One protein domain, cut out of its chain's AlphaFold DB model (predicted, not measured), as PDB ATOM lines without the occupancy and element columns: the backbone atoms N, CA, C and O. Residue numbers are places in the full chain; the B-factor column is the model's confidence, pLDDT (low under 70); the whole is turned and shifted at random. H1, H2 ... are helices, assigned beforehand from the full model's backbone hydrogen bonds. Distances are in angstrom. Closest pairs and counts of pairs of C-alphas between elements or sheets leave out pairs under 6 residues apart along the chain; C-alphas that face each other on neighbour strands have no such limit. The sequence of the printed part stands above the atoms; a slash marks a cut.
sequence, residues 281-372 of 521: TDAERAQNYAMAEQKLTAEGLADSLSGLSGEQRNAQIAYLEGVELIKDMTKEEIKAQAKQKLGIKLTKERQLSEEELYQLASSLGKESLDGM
ATOM      1  N   THR A 281      50.535 -13.130   7.531       92.94
ATOM      2  CA  THR A 281      50.456 -12.199   6.405       92.94
ATOM      3  C   THR A 281      49.922 -12.884   5.149       92.94
ATOM      4  O   THR A 281      49.992 -14.102   4.980       92.94
ATOM      5  N   ASP A 282      49.420 -12.093   4.202       91.12
ATOM      6  CA  ASP A 282      48.950 -12.612   2.912       91.12
ATOM      7  C   ASP A 282      50.050 -13.349   2.135       91.12
ATOM      8  O   ASP A 282      49.769 -14.330   1.446       91.12
ATOM      9  N   ALA A 283      51.300 -12.899   2.272       92.94
ATOM     10  CA  ALA A 283      52.456 -13.525   1.645       92.94
ATOM     11  C   ALA A 283      52.792 -14.877   2.289       92.94
ATOM     12  O   ALA A 283      52.951 -15.862   1.569       92.94
ATOM     13  N   GLU A 284      52.842 -14.945   3.623       93.44
ATOM     14  CA  GLU A 284      53.067 -16.198   4.357       93.44
ATOM     15  C   GLU A 284      51.951 -17.200   4.084       93.44
ATOM     16  O   GLU A 284      52.214 -18.361   3.785       93.44
ATOM     17  N   ARG A 285      50.698 -16.744   4.077       93.44
ATOM     18  CA  ARG A 285      49.558 -17.593   3.742       93.44
ATOM     19  C   ARG A 285      49.678 -18.148   2.327       93.44
ATOM     20  O   ARG A 285      49.547 -19.351   2.129       93.44
ATOM     21  N   ALA A 286      49.972 -17.310   1.332       92.31
ATOM     22  CA  ALA A 286      50.184 -17.779  -0.037       92.31
ATOM     23  C   ALA A 286      51.337 -18.796  -0.130       92.31
ATOM     24  O   ALA A 286      51.230 -19.788  -0.854       92.31
ATOM     25  N   GLN A 287      52.410 -18.581   0.635       94.94
ATOM     26  CA  GLN A 287      53.523 -19.518   0.739       94.94
ATOM     27  C   GLN A 287      53.095 -20.853   1.367       94.94
ATOM     28  O   GLN A 287      53.461 -21.899   0.832       94.94
ATOM     29  N   ASN A 288      52.284 -20.844   2.429       95.31
ATOM     30  CA  ASN A 288      51.761 -22.057   3.064       95.31
ATOM     31  C   ASN A 288      50.981 -22.917   2.063       95.31
ATOM     32  O   ASN A 288      51.244 -24.113   1.935       95.31
ATOM     33  N   TYR A 289      50.074 -22.306   1.289       94.94
ATOM     34  CA  TYR A 289      49.329 -23.020   0.245       94.94
ATOM     35  C   TYR A 289      50.242 -23.567  -0.855       94.94
ATOM     36  O   TYR A 289      50.059 -24.708  -1.278       94.94
ATOM     37  N   ALA A 290      51.242 -22.801  -1.296       94.69
ATOM     38  CA  ALA A 290      52.189 -23.262  -2.311       94.69
ATOM     39  C   ALA A 290      53.037 -24.452  -1.819       94.69
ATOM     40  O   ALA A 290      53.266 -25.406  -2.563       94.69
ATOM     41  N   MET A 291      53.476 -24.423  -0.557       95.31
ATOM     42  CA  MET A 291      54.217 -25.527   0.062       95.31
ATOM     43  C   MET A 291      53.343 -26.777   0.220       95.31
ATOM     44  O   MET A 291      53.796 -27.880  -0.089       95.31
ATOM     45  N   ALA A 292      52.085 -26.615   0.634       94.94
ATOM     46  CA  ALA A 292      51.132 -27.718   0.726       94.94
ATOM     47  C   ALA A 292      50.814 -28.319  -0.653       94.94
ATOM     48  O   ALA A 292      50.831 -29.538  -0.811       94.94
ATOM     49  N   GLU A 293      50.618 -27.492  -1.686       93.56
ATOM     50  CA  GLU A 293      50.453 -27.953  -3.072       93.56
ATOM     51  C   GLU A 293      51.662 -28.776  -3.539       93.56
ATOM     52  O   GLU A 293      51.500 -29.843  -4.141       93.56
ATOM     53  N   GLN A 294      52.880 -28.317  -3.235       93.88
ATOM     54  CA  GLN A 294      54.108 -29.029  -3.580       93.88
ATOM     55  C   GLN A 294      54.210 -30.383  -2.864       93.88
ATOM     56  O   GLN A 294      54.555 -31.382  -3.501       93.88
ATOM     57  N   LYS A 295      53.889 -30.430  -1.566       93.88
ATOM     58  CA  LYS A 295      53.855 -31.659  -0.759       93.88
ATOM     59  C   LYS A 295      52.856 -32.667  -1.330       93.88
ATOM     60  O   LYS A 295      53.245 -33.780  -1.673       93.88
ATOM     61  N   LEU A 296      51.609 -32.249  -1.546       92.19
ATOM     62  CA  LEU A 296      50.552 -33.104  -2.099       92.19
ATOM     63  C   LEU A 296      50.899 -33.598  -3.514       92.19
ATOM     64  O   LEU A 296      50.638 -34.748  -3.872       92.19
ATOM     65  N   THR A 297      51.550 -32.757  -4.322       91.44
ATOM     66  CA  THR A 297      52.070 -33.151  -5.640       91.44
ATOM     67  C   THR A 297      53.131 -34.248  -5.516       91.44
ATOM     68  O   THR A 297      53.087 -35.223  -6.268       91.44
ATOM     69  N   ALA A 298      54.059 -34.128  -4.560       92.88
ATOM     70  CA  ALA A 298      55.089 -35.136  -4.297       92.88
ATOM     71  C   ALA A 298      54.508 -36.464  -3.775       92.88
ATOM     72  O   ALA A 298      55.063 -37.527  -4.051       92.88
ATOM     73  N   GLU A 299      53.366 -36.415  -3.092       91.50
ATOM     74  CA  GLU A 299      52.600 -37.582  -2.628       91.50
ATOM     75  C   GLU A 299      51.741 -38.227  -3.736       91.50
ATOM     76  O   GLU A 299      51.071 -39.235  -3.506       91.50
ATOM     77  N   GLY A 300      51.782 -37.691  -4.962       91.69
ATOM     78  CA  GLY A 300      51.089 -38.246  -6.127       91.69
ATOM     79  C   GLY A 300      49.656 -37.743  -6.321       91.69
ATOM     80  O   GLY A 300      48.927 -38.298  -7.139       91.69
ATOM     81  N   LEU A 301      49.244 -36.683  -5.618       91.50
ATOM     82  CA  LEU A 301      47.895 -36.105  -5.707       91.50
ATOM     83  C   LEU A 301      47.776 -34.976  -6.748       91.50
ATOM     84  O   LEU A 301      46.762 -34.281  -6.788       91.50
ATOM     85  N   ALA A 302      48.769 -34.809  -7.626       89.06
ATOM     86  CA  ALA A 302      48.821 -33.740  -8.632       89.06
ATOM     87  C   ALA A 302      47.570 -33.683  -9.532       89.06
ATOM     88  O   ALA A 302      47.029 -32.606  -9.791       89.06
ATOM     89  N   ASP A 303      47.067 -34.846  -9.957       91.44
ATOM     90  CA  ASP A 303      45.893 -34.940 -10.830       91.44
ATOM     91  C   ASP A 303      44.630 -34.383 -10.159       91.44
ATOM     92  O   ASP A 303      43.808 -33.756 -10.828       91.44
ATOM     93  N   SER A 304      44.509 -34.534  -8.832       88.88
ATOM     94  CA  SER A 304      43.364 -34.038  -8.051       88.88
ATOM     95  C   SER A 304      43.296 -32.508  -7.970       88.88
ATOM     96  O   SER A 304      42.232 -31.953  -7.706       88.88
ATOM     97  N   LEU A 305      44.417 -31.829  -8.228       90.19
ATOM     98  CA  LEU A 305      44.529 -30.369  -8.219       90.19
ATOM     99  C   LEU A 305      44.451 -29.767  -9.633       90.19
ATOM    100  O   LEU A 305      44.254 -28.558  -9.798       90.19
ATOM    101  N   SER A 306      44.606 -30.600 -10.666       90.44
ATOM    102  CA  SER A 306      44.647 -30.170 -12.061       90.44
ATOM    103  C   SER A 306      43.282 -29.662 -12.555       90.44
ATOM    104  O   SER A 306      42.231 -30.208 -12.238       90.44
ATOM    105  N   GLY A 307      43.283 -28.575 -13.335       89.44
ATOM    106  CA  GLY A 307      42.061 -28.003 -13.922       89.44
ATOM    107  C   GLY A 307      41.155 -27.217 -12.961       89.44
ATOM    108  O   GLY A 307      40.200 -26.596 -13.426       89.44
ATOM    109  N   LEU A 308      41.462 -27.187 -11.658       92.81
ATOM    110  CA  LEU A 308      40.751 -26.368 -10.674       92.81
ATOM    111  C   LEU A 308      41.114 -24.880 -10.805       92.81
ATOM    112  O   LEU A 308      42.270 -24.526 -11.074       92.81
ATOM    113  N   SER A 309      40.134 -24.002 -10.556       94.06
ATOM    114  CA  SER A 309      40.395 -22.572 -10.340       94.06
ATOM    115  C   SER A 309      41.247 -22.362  -9.081       94.06
ATOM    116  O   SER A 309      41.345 -23.258  -8.247       94.06
ATOM    117  N   GLY A 310      41.855 -21.183  -8.904       89.56
ATOM    118  CA  GLY A 310      42.679 -20.909  -7.716       89.56
ATOM    119  C   GLY A 310      41.926 -21.110  -6.393       89.56
ATOM    120  O   GLY A 310      42.440 -21.741  -5.478       89.56
ATOM    121  N   GLU A 311      40.672 -20.658  -6.315       90.00
ATOM    122  CA  GLU A 311      39.836 -20.822  -5.119       90.00
ATOM    123  C   GLU A 311      39.465 -22.290  -4.869       90.00
ATOM    124  O   GLU A 311      39.595 -22.785  -3.749       90.00
ATOM    125  N   GLN A 312      39.071 -23.017  -5.920       94.00
ATOM    126  CA  GLN A 312      38.762 -24.446  -5.822       94.00
ATOM    127  C   GLN A 312      39.996 -25.263  -5.440       94.00
ATOM    128  O   GLN A 312      39.902 -26.191  -4.642       94.00
ATOM    129  N   ARG A 313      41.155 -24.900  -5.990       94.38
ATOM    130  CA  ARG A 313      42.428 -25.543  -5.687       94.38
ATOM    131  C   ARG A 313      42.805 -25.340  -4.229       94.38
ATOM    132  O   ARG A 313      43.098 -26.319  -3.557       94.38
ATOM    133  N   ASN A 314      42.732 -24.111  -3.718       94.00
ATOM    134  CA  ASN A 314      43.024 -23.836  -2.311       94.00
ATOM    135  C   ASN A 314      42.059 -24.577  -1.378       94.00
ATOM    136  O   ASN A 314      42.500 -25.160  -0.392       94.00
ATOM    137  N   ALA A 315      40.765 -24.636  -1.709       94.56
ATOM    138  CA  ALA A 315      39.798 -25.421  -0.941       94.56
ATOM    139  C   ALA A 315      40.131 -26.925  -0.939       94.56
ATOM    140  O   ALA A 315      40.040 -27.577   0.102       94.56
ATOM    141  N   GLN A 316      40.560 -27.467  -2.084       95.19
ATOM    142  CA  GLN A 316      40.973 -28.865  -2.209       95.19
ATOM    143  C   GLN A 316      42.267 -29.157  -1.432       95.19
ATOM    144  O   GLN A 316      42.339 -30.170  -0.742       95.19
ATOM    145  N   ILE A 317      43.260 -28.265  -1.499       96.00
ATOM    146  CA  ILE A 317      44.508 -28.358  -0.724       96.00
ATOM    147  C   ILE A 317      44.195 -28.336   0.775       96.00
ATOM    148  O   ILE A 317      44.647 -29.216   1.500       96.00
ATOM    149  N   ALA A 318      43.373 -27.388   1.233       95.81
ATOM    150  CA  ALA A 318      42.964 -27.289   2.632       95.81
ATOM    151  C   ALA A 318      42.231 -28.546   3.115       95.81
ATOM    152  O   ALA A 318      42.492 -29.030   4.211       95.81
ATOM    153  N   TYR A 319      41.339 -29.115   2.304       95.81
ATOM    154  CA  TYR A 319      40.709 -30.388   2.642       95.81
ATOM    155  C   TYR A 319      41.738 -31.518   2.795       95.81
ATOM    156  O   TYR A 319      41.719 -32.213   3.808       95.81
ATOM    157  N   LEU A 320      42.641 -31.688   1.825       94.75
ATOM    158  CA  LEU A 320      43.639 -32.762   1.839       94.75
ATOM    159  C   LEU A 320      44.618 -32.626   3.010       94.75
ATOM    160  O   LEU A 320      44.869 -33.609   3.703       94.75
ATOM    161  N   GLU A 321      45.097 -31.414   3.291       94.69
ATOM    162  CA  GLU A 321      45.958 -31.163   4.451       94.69
ATOM    163  C   GLU A 321      45.210 -31.447   5.761       94.69
ATOM    164  O   GLU A 321      45.744 -32.071   6.672       94.69
ATOM    165  N   GLY A 322      43.930 -31.078   5.839       94.50
ATOM    166  CA  GLY A 322      43.081 -31.406   6.980       94.50
ATOM    167  C   GLY A 322      42.857 -32.903   7.182       94.50
ATOM    168  O   GLY A 322      42.786 -33.362   8.321       94.50
ATOM    169  N   VAL A 323      42.766 -33.675   6.096       93.69
ATOM    170  CA  VAL A 323      42.709 -35.140   6.167       93.69
ATOM    171  C   VAL A 323      44.005 -35.699   6.748       93.69
ATOM    172  O   VAL A 323      43.927 -36.584   7.599       93.69
ATOM    173  N   GLU A 324      45.172 -35.191   6.339       91.25
ATOM    174  CA  GLU A 324      46.455 -35.598   6.931       91.25
ATOM    175  C   GLU A 324      46.514 -35.266   8.425       91.25
ATOM    176  O   GLU A 324      46.809 -36.150   9.226       91.25
ATOM    177  N   LEU A 325      46.120 -34.051   8.826       91.50
ATOM    178  CA  LEU A 325      46.070 -33.661  10.240       91.50
ATOM    179  C   LEU A 325      45.202 -34.614  11.070       91.50
ATOM    180  O   LEU A 325      45.615 -35.063  12.135       91.50
ATOM    181  N   ILE A 326      44.014 -34.974  10.575       92.56
ATOM    182  CA  ILE A 326      43.098 -35.878  11.286       92.56
ATOM    183  C   ILE A 326      43.703 -37.275  11.490       92.56
ATOM    184  O   ILE A 326      43.384 -37.919  12.490       92.56
ATOM    185  N   LYS A 327      44.559 -37.766  10.582       91.69
ATOM    186  CA  LYS A 327      45.181 -39.097  10.724       91.69
ATOM    187  C   LYS A 327      46.086 -39.190  11.947       91.69
ATOM    188  O   LYS A 327      46.135 -40.251  12.569       91.69
ATOM    189  N   ASP A 328      46.757 -38.093  12.283       88.44
ATOM    190  CA  ASP A 328      47.687 -38.025  13.409       88.44
ATOM    191  C   ASP A 328      46.980 -37.713  14.738       88.44
ATOM    192  O   ASP A 328      47.568 -37.860  15.811       88.44
ATOM    193  N   MET A 329      45.696 -37.342  14.692       89.19
ATOM    194  CA  MET A 329      44.902 -37.027  15.874       89.19
ATOM    195  C   MET A 329      44.363 -38.275  16.582       89.19
ATOM    196  O   MET A 329      43.826 -39.222  16.003       89.19
ATOM    197  N   THR A 330      44.385 -38.221  17.905       90.31
ATOM    198  CA  THR A 330      43.662 -39.135  18.780       90.31
ATOM    199  C   THR A 330      42.149 -38.901  18.709       90.31
ATOM    200  O   THR A 330      41.645 -37.835  18.348       90.31
ATOM    201  N   LYS A 331      41.373 -39.901  19.147       86.69
ATOM    202  CA  LYS A 331      39.906 -39.791  19.217       86.69
ATOM    203  C   LYS A 331      39.421 -38.639  20.104       86.69
ATOM    204  O   LYS A 331      38.367 -38.074  19.821       86.69
ATOM    205  N   GLU A 332      40.150 -38.311  21.171       84.56
ATOM    206  CA  GLU A 332      39.774 -37.202  22.055       84.56
ATOM    207  C   GLU A 332      40.065 -35.845  21.406       84.56
ATOM    208  O   GLU A 332      39.229 -34.948  21.502       84.56
ATOM    209  N   GLU A 333      41.160 -35.712  20.653       84.44
ATOM    210  CA  GLU A 333      41.451 -34.490  19.890       84.44
ATOM    211  C   GLU A 333      40.423 -34.276  18.774       84.44
ATOM    212  O   GLU A 333      39.897 -33.174  18.627       84.44
ATOM    213  N   ILE A 334      40.047 -35.332  18.038       87.44
ATOM    214  CA  ILE A 334      38.995 -35.248  17.008       87.44
ATOM    215  C   ILE A 334      37.672 -34.799  17.637       87.44
ATOM    216  O   ILE A 334      36.963 -33.955  17.090       87.44
ATOM    217  N   LYS A 335      37.335 -35.328  18.815       87.00
ATOM    218  CA  LYS A 335      36.134 -34.935  19.556       87.00
ATOM    219  C   LYS A 335      36.186 -33.488  20.043       87.00
ATOM    220  O   LYS A 335      35.151 -32.817  20.002       87.00
ATOM    221  N   ALA A 336      37.345 -33.007  20.485       83.94
ATOM    222  CA  ALA A 336      37.538 -31.612  20.864       83.94
ATOM    223  C   ALA A 336      37.352 -30.685  19.651       83.94
ATOM    224  O   ALA A 336      36.524 -29.772  19.707       83.94
ATOM    225  N   GLN A 337      38.013 -30.987  18.529       85.81
ATOM    226  CA  GLN A 337      37.926 -30.202  17.295       85.81
ATOM    227  C   GLN A 337      36.520 -30.229  16.677       85.81
ATOM    228  O   GLN A 337      36.010 -29.188  16.273       85.81
ATOM    229  N   ALA A 338      35.823 -31.370  16.680       87.38
ATOM    230  CA  ALA A 338      34.437 -31.459  16.210       87.38
ATOM    231  C   ALA A 338      33.480 -30.588  17.040       87.38
ATOM    232  O   ALA A 338      32.610 -29.904  16.494       87.38
ATOM    233  N   LYS A 339      33.652 -30.574  18.367       85.00
ATOM    234  CA  LYS A 339      32.868 -29.702  19.251       85.00
ATOM    235  C   LYS A 339      33.177 -28.234  18.976       85.00
ATOM    236  O   LYS A 339      32.249 -27.435  18.937       85.00
ATOM    237  N   GLN A 340      34.451 -27.897  18.805       79.81
ATOM    238  CA  GLN A 340      34.911 -26.523  18.649       79.81
ATOM    239  C   GLN A 340      34.547 -25.930  17.283       79.81
ATOM    240  O   GLN A 340      33.952 -24.860  17.227       79.81
ATOM    241  N   LYS A 341      34.868 -26.629  16.192       83.62
ATOM    242  CA  LYS A 341      34.727 -26.123  14.818       83.62
ATOM    243  C   LYS A 341      33.330 -26.307  14.245       83.62
ATOM    244  O   LYS A 341      32.890 -25.495  13.441       83.62
ATOM    245  N   LEU A 342      32.634 -27.371  14.649       88.00
ATOM    246  CA  LEU A 342      31.327 -27.729  14.089       88.00
ATOM    247  C   LEU A 342      30.185 -27.648  15.114       88.00
ATOM    248  O   LEU A 342      29.032 -27.896  14.767       88.00
ATOM    249  N   GLY A 343      30.467 -27.354  16.390       84.12
ATOM    250  CA  GLY A 343      29.459 -27.394  17.460       84.12
ATOM    251  C   GLY A 343      28.988 -28.815  17.809       84.12
ATOM    252  O   GLY A 343      27.974 -29.000  18.490       84.12
ATOM    253  N   ILE A 344      29.702 -29.845  17.346       87.44
ATOM    254  CA  ILE A 344      29.283 -31.246  17.408       87.44
ATOM    255  C   ILE A 344      29.869 -31.939  18.642       87.44
ATOM    256  O   ILE A 344      31.058 -32.226  18.727       87.44
ATOM    257  N   LYS A 345      29.013 -32.293  19.607       85.69
ATOM    258  CA  LYS A 345      29.408 -33.166  20.724       85.69
ATOM    259  C   LYS A 345      29.365 -34.634  20.291       85.69
ATOM    260  O   LYS A 345      28.279 -35.169  20.053       85.69
ATOM    261  N   LEU A 346      30.531 -35.280  20.226       84.00
ATOM    262  CA  LEU A 346      30.643 -36.727  20.018       84.00
ATOM    263  C   LEU A 346      30.446 -37.492  21.333       84.00
ATOM    264  O   LEU A 346      30.857 -37.046  22.409       84.00
ATOM    265  N   THR A 347      29.820 -38.663  21.238       81.44
ATOM    266  CA  THR A 347      29.585 -39.596  22.354       81.44
ATOM    267  C   THR A 347      30.118 -40.978  21.978       81.44
ATOM    268  O   THR A 347      30.651 -41.165  20.890       81.44
ATOM    269  N   LYS A 348      29.976 -41.980  22.856       77.44
ATOM    270  CA  LYS A 348      30.363 -43.366  22.525       77.44
ATOM    271  C   LYS A 348      29.602 -43.935  21.315       77.44
ATOM    272  O   LYS A 348      30.107 -44.840  20.666       77.44
ATOM    273  N   GLU A 349      28.411 -43.409  21.032       78.25
ATOM    274  CA  GLU A 349      27.486 -43.916  20.011       78.25
ATOM    275  C   GLU A 349      27.411 -43.009  18.775       78.25
ATOM    276  O   GLU A 349      27.049 -43.476  17.698       78.25
ATOM    277  N   ARG A 350      27.771 -41.724  18.904       84.94
ATOM    278  CA  ARG A 350      27.771 -40.762  17.797       84.94
ATOM    279  C   ARG A 350      29.185 -40.541  17.267       84.94
ATOM    280  O   ARG A 350      30.015 -39.956  17.963       84.94
ATOM    281  N   GLN A 351      29.404 -40.942  16.020       83.38
ATOM    282  CA  GLN A 351      30.588 -40.611  15.223       83.38
ATOM    283  C   GLN A 351      30.243 -39.530  14.192       83.38
ATOM    284  O   GLN A 351      29.065 -39.234  13.987       83.38
ATOM    285  N   LEU A 352      31.268 -38.942  13.576       85.94
ATOM    286  CA  LEU A 352      31.097 -37.998  12.475       85.94
ATOM    287  C   LEU A 352      30.640 -38.746  11.212       85.94
ATOM    288  O   LEU A 352      31.174 -39.814  10.904       85.94
ATOM    289  N   SER A 353      29.670 -38.196  10.486       90.88
ATOM    290  CA  SER A 353      29.342 -38.634   9.125       90.88
ATOM    291  C   SER A 353      30.481 -38.305   8.148       90.88
ATOM    292  O   SER A 353      31.372 -37.522   8.472       90.88
ATOM    293  N   GLU A 354      30.456 -38.863   6.933       89.69
ATOM    294  CA  GLU A 354      31.431 -38.497   5.887       89.69
ATOM    295  C   GLU A 354      31.408 -36.993   5.579       89.69
ATOM    296  O   GLU A 354      32.457 -36.379   5.406       89.69
ATOM    297  N   GLU A 355      30.224 -36.380   5.581       92.25
ATOM    298  CA  GLU A 355      30.074 -34.940   5.371       92.25
ATOM    299  C   GLU A 355      30.624 -34.137   6.559       92.25
ATOM    300  O   GLU A 355      31.349 -33.166   6.361       92.25
ATOM    301  N   GLU A 356      30.361 -34.564   7.798       93.19
ATOM    302  CA  GLU A 356      30.916 -33.919   8.995       93.19
ATOM    303  C   GLU A 356      32.451 -34.078   9.066       93.19
ATOM    304  O   GLU A 356      33.141 -33.146   9.478       93.19
ATOM    305  N   LEU A 357      33.001 -35.217   8.624       91.50
ATOM    306  CA  LEU A 357      34.446 -35.432   8.481       91.50
ATOM    307  C   LEU A 357      35.048 -34.529   7.407       91.50
ATOM    308  O   LEU A 357      36.108 -33.953   7.639       91.50
ATOM    309  N   TYR A 358      34.372 -34.370   6.266       92.44
ATOM    310  CA  TYR A 358      34.803 -33.451   5.217       92.44
ATOM    311  C   TYR A 358      34.862 -32.010   5.732       92.44
ATOM    312  O   TYR A 358      35.888 -31.350   5.590       92.44
ATOM    313  N   GLN A 359      33.807 -31.541   6.404       93.19
ATOM    314  CA  GLN A 359      33.775 -30.194   6.985       93.19
ATOM    315  C   GLN A 359      34.847 -30.004   8.066       93.19
ATOM    316  O   GLN A 359      35.491 -28.952   8.134       93.19
ATOM    317  N   LEU A 360      35.081 -31.022   8.900       93.44
ATOM    318  CA  LEU A 360      36.140 -30.981   9.905       93.44
ATOM    319  C   LEU A 360      37.526 -30.906   9.251       93.44
ATOM    320  O   LEU A 360      38.318 -30.049   9.628       93.44
ATOM    321  N   ALA A 361      37.799 -31.740   8.246       95.12
ATOM    322  CA  ALA A 361      39.056 -31.726   7.502       95.12
ATOM    323  C   ALA A 361      39.271 -30.373   6.813       95.12
ATOM    324  O   ALA A 361      40.263 -29.700   7.076       95.12
ATOM    325  N   SER A 362      38.308 -29.903   6.015       94.56
ATOM    326  CA  SER A 362      38.403 -28.602   5.345       94.56
ATOM    327  C   SER A 362      38.642 -27.455   6.327       94.56
ATOM    328  O   SER A 362      39.447 -26.575   6.040       94.56
ATOM    329  N   SER A 363      37.986 -27.456   7.491       91.56
ATOM    330  CA  SER A 363      38.178 -26.408   8.502       91.56
ATOM    331  C   SER A 363      39.499 -26.518   9.273       91.56
ATOM    332  O   SER A 363      40.037 -25.492   9.685       91.56
ATOM    333  N   LEU A 364      40.033 -27.723   9.488       91.62
ATOM    334  CA  LEU A 364      41.345 -27.932  10.111       91.62
ATOM    335  C   LEU A 364      42.477 -27.532   9.173       91.62
ATOM    336  O   LEU A 364      43.321 -26.727   9.551       91.62
ATOM    337  N   GLY A 365      42.477 -28.046   7.943       94.75
ATOM    338  CA  GLY A 365      43.538 -27.723   6.998       94.75
ATOM    339  C   GLY A 365      43.483 -26.271   6.542       94.75
ATOM    340  O   GLY A 365      44.528 -25.646   6.415       94.75
ATOM    341  N   LYS A 366      42.287 -25.671   6.410       93.00
ATOM    342  CA  LYS A 366      42.187 -24.227   6.165       93.00
ATOM    343  C   LYS A 366      42.795 -23.421   7.310       93.00
ATOM    344  O   LYS A 366      43.578 -22.529   7.035       93.00
ATOM    345  N   GLU A 367      42.489 -23.743   8.568       89.25
ATOM    346  CA  GLU A 367      43.102 -23.060   9.721       89.25
ATOM    347  C   GLU A 367      44.625 -23.240   9.752       89.25
ATOM    348  O   GLU A 367      45.352 -22.278   9.971       89.25
ATOM    349  N   SER A 368      45.116 -24.446   9.458       90.62
ATOM    350  CA  SER A 368      46.553 -24.725   9.409       90.62
ATOM    351  C   SER A 368      47.287 -23.951   8.310       90.62
ATOM    352  O   SER A 368      48.458 -23.626   8.487       90.62
ATOM    353  N   LEU A 369      46.642 -23.693   7.169       93.38
ATOM    354  CA  LEU A 369      47.253 -23.006   6.026       93.38
ATOM    355  C   LEU A 369      47.061 -21.489   6.088       93.38
ATOM    356  O   LEU A 369      47.989 -20.739   5.777       93.38
ATOM    357  N   ASP A 370      45.870 -21.042   6.491       91.50
ATOM    358  CA  ASP A 370      45.544 -19.626   6.668       91.50
ATOM    359  C   ASP A 370      46.285 -19.023   7.865       91.50
ATOM    360  O   ASP A 370      46.572 -17.826   7.850       91.50
ATOM    361  N   GLY A 371      46.609 -19.851   8.862       90.94
ATOM    362  CA  GLY A 371      47.220 -19.430  10.111       90.94
ATOM    363  C   GLY A 371      46.288 -18.543  10.936       90.94
ATOM    364  O   GLY A 371      45.059 -18.619  10.839       90.94
ATOM    365  N   MET A 372      46.869 -17.688  11.776       92.69
ATOM    366  CA  MET A 372      46.092 -16.762  12.596       92.69
ATOM    367  C   MET A 372      45.577 -15.610  11.729       92.69
ATOM    368  O   MET A 372      46.349 -14.792  11.231       92.69
TER     369      MET A 372
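This is residues 281 to 372 of the 521 residues of the protein "Phage tail tape measure protein" of Clostridium sp. AF22-10 (UniProt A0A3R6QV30). Two long helices, H3 and H5, cross as an X in the middle of the domain, with H1 packed across one end of this core and H4 across the other. The four-residue H2 sits beside the first half of H3, and the long link of residues 343 to 353 loops out past H4 before H5 comes back through the core towards H1. You will find 92 residues printed, with five named helices in the order H1, H2, H3, H4, H5 and no named strand; the class is all helix, its packing mostly crossed. The whole is compact, with a radius of gyration of the C-alphas of 14.0 A and spans of 40 by 29 by 21 A.

Find C-alpha 282 at (48.950, -12.612, 2.912); from there H1 runs through residues 282 to 298, 24.4 A from first to last C-alpha. Next look at residues 302 to 305, the short H2. At C-alpha 310, (42.679, -20.909, -7.716), begins H3, residues 310 to 328, the longest helix at 27.6 A. H4 takes residues 331 to 342 and measures 15.7 A. H5, residues 354 to 370, covers 23.6 A and ends with C-alpha 370 at (45.544, -19.626, 6.668).

Begin at the hub, H3 and H5, which touch three helices each. They touch each other about perpendicular, at 76 degrees, and their closest C-alphas, Gly 322 and Gly 365, are 3.7 A apart. Residues 289 to 296 of H1 touch H3, closest at the C-alphas of Glu 293 and Ile 317, 6.4 A; the two run the same way at a steep tilt of 68 degrees, only just short of about perpendicular. Residues 285 to 289 of H1 touch residues 369 to 370 of H5, with the C-alphas of Arg 285 and Asp 370 closest at 5.4 A; they run opposite ways at a steep tilt of 55 degrees. H2 only just touches H3, with 3 pairs of C-alphas within 8 A, Leu 305 and Arg 313 closest at 5.8 A. Residues 337 to 342 of H4 touch H5, about perpendicular at 82 degrees; the C-alphas of Ala 338 and Leu 360 are closest, at 6.5 A. H1 and H4 are apart. In H1, H4 and H5 every O i to N i+4 pair is within hydrogen-bond range, in H3 14 of 15; H2 is too short for such a pair.

The two C-alphas farthest apart are those of Ala 283 and Glu 349, 43.4 A. The links H1 to H2, H2 to H3 and H3 to H4 are tight, and that from H4 to H5, with 11 residues, is long. The printed part has no cut, its mean pLDDT is 90.6, and no printed residue is under 70.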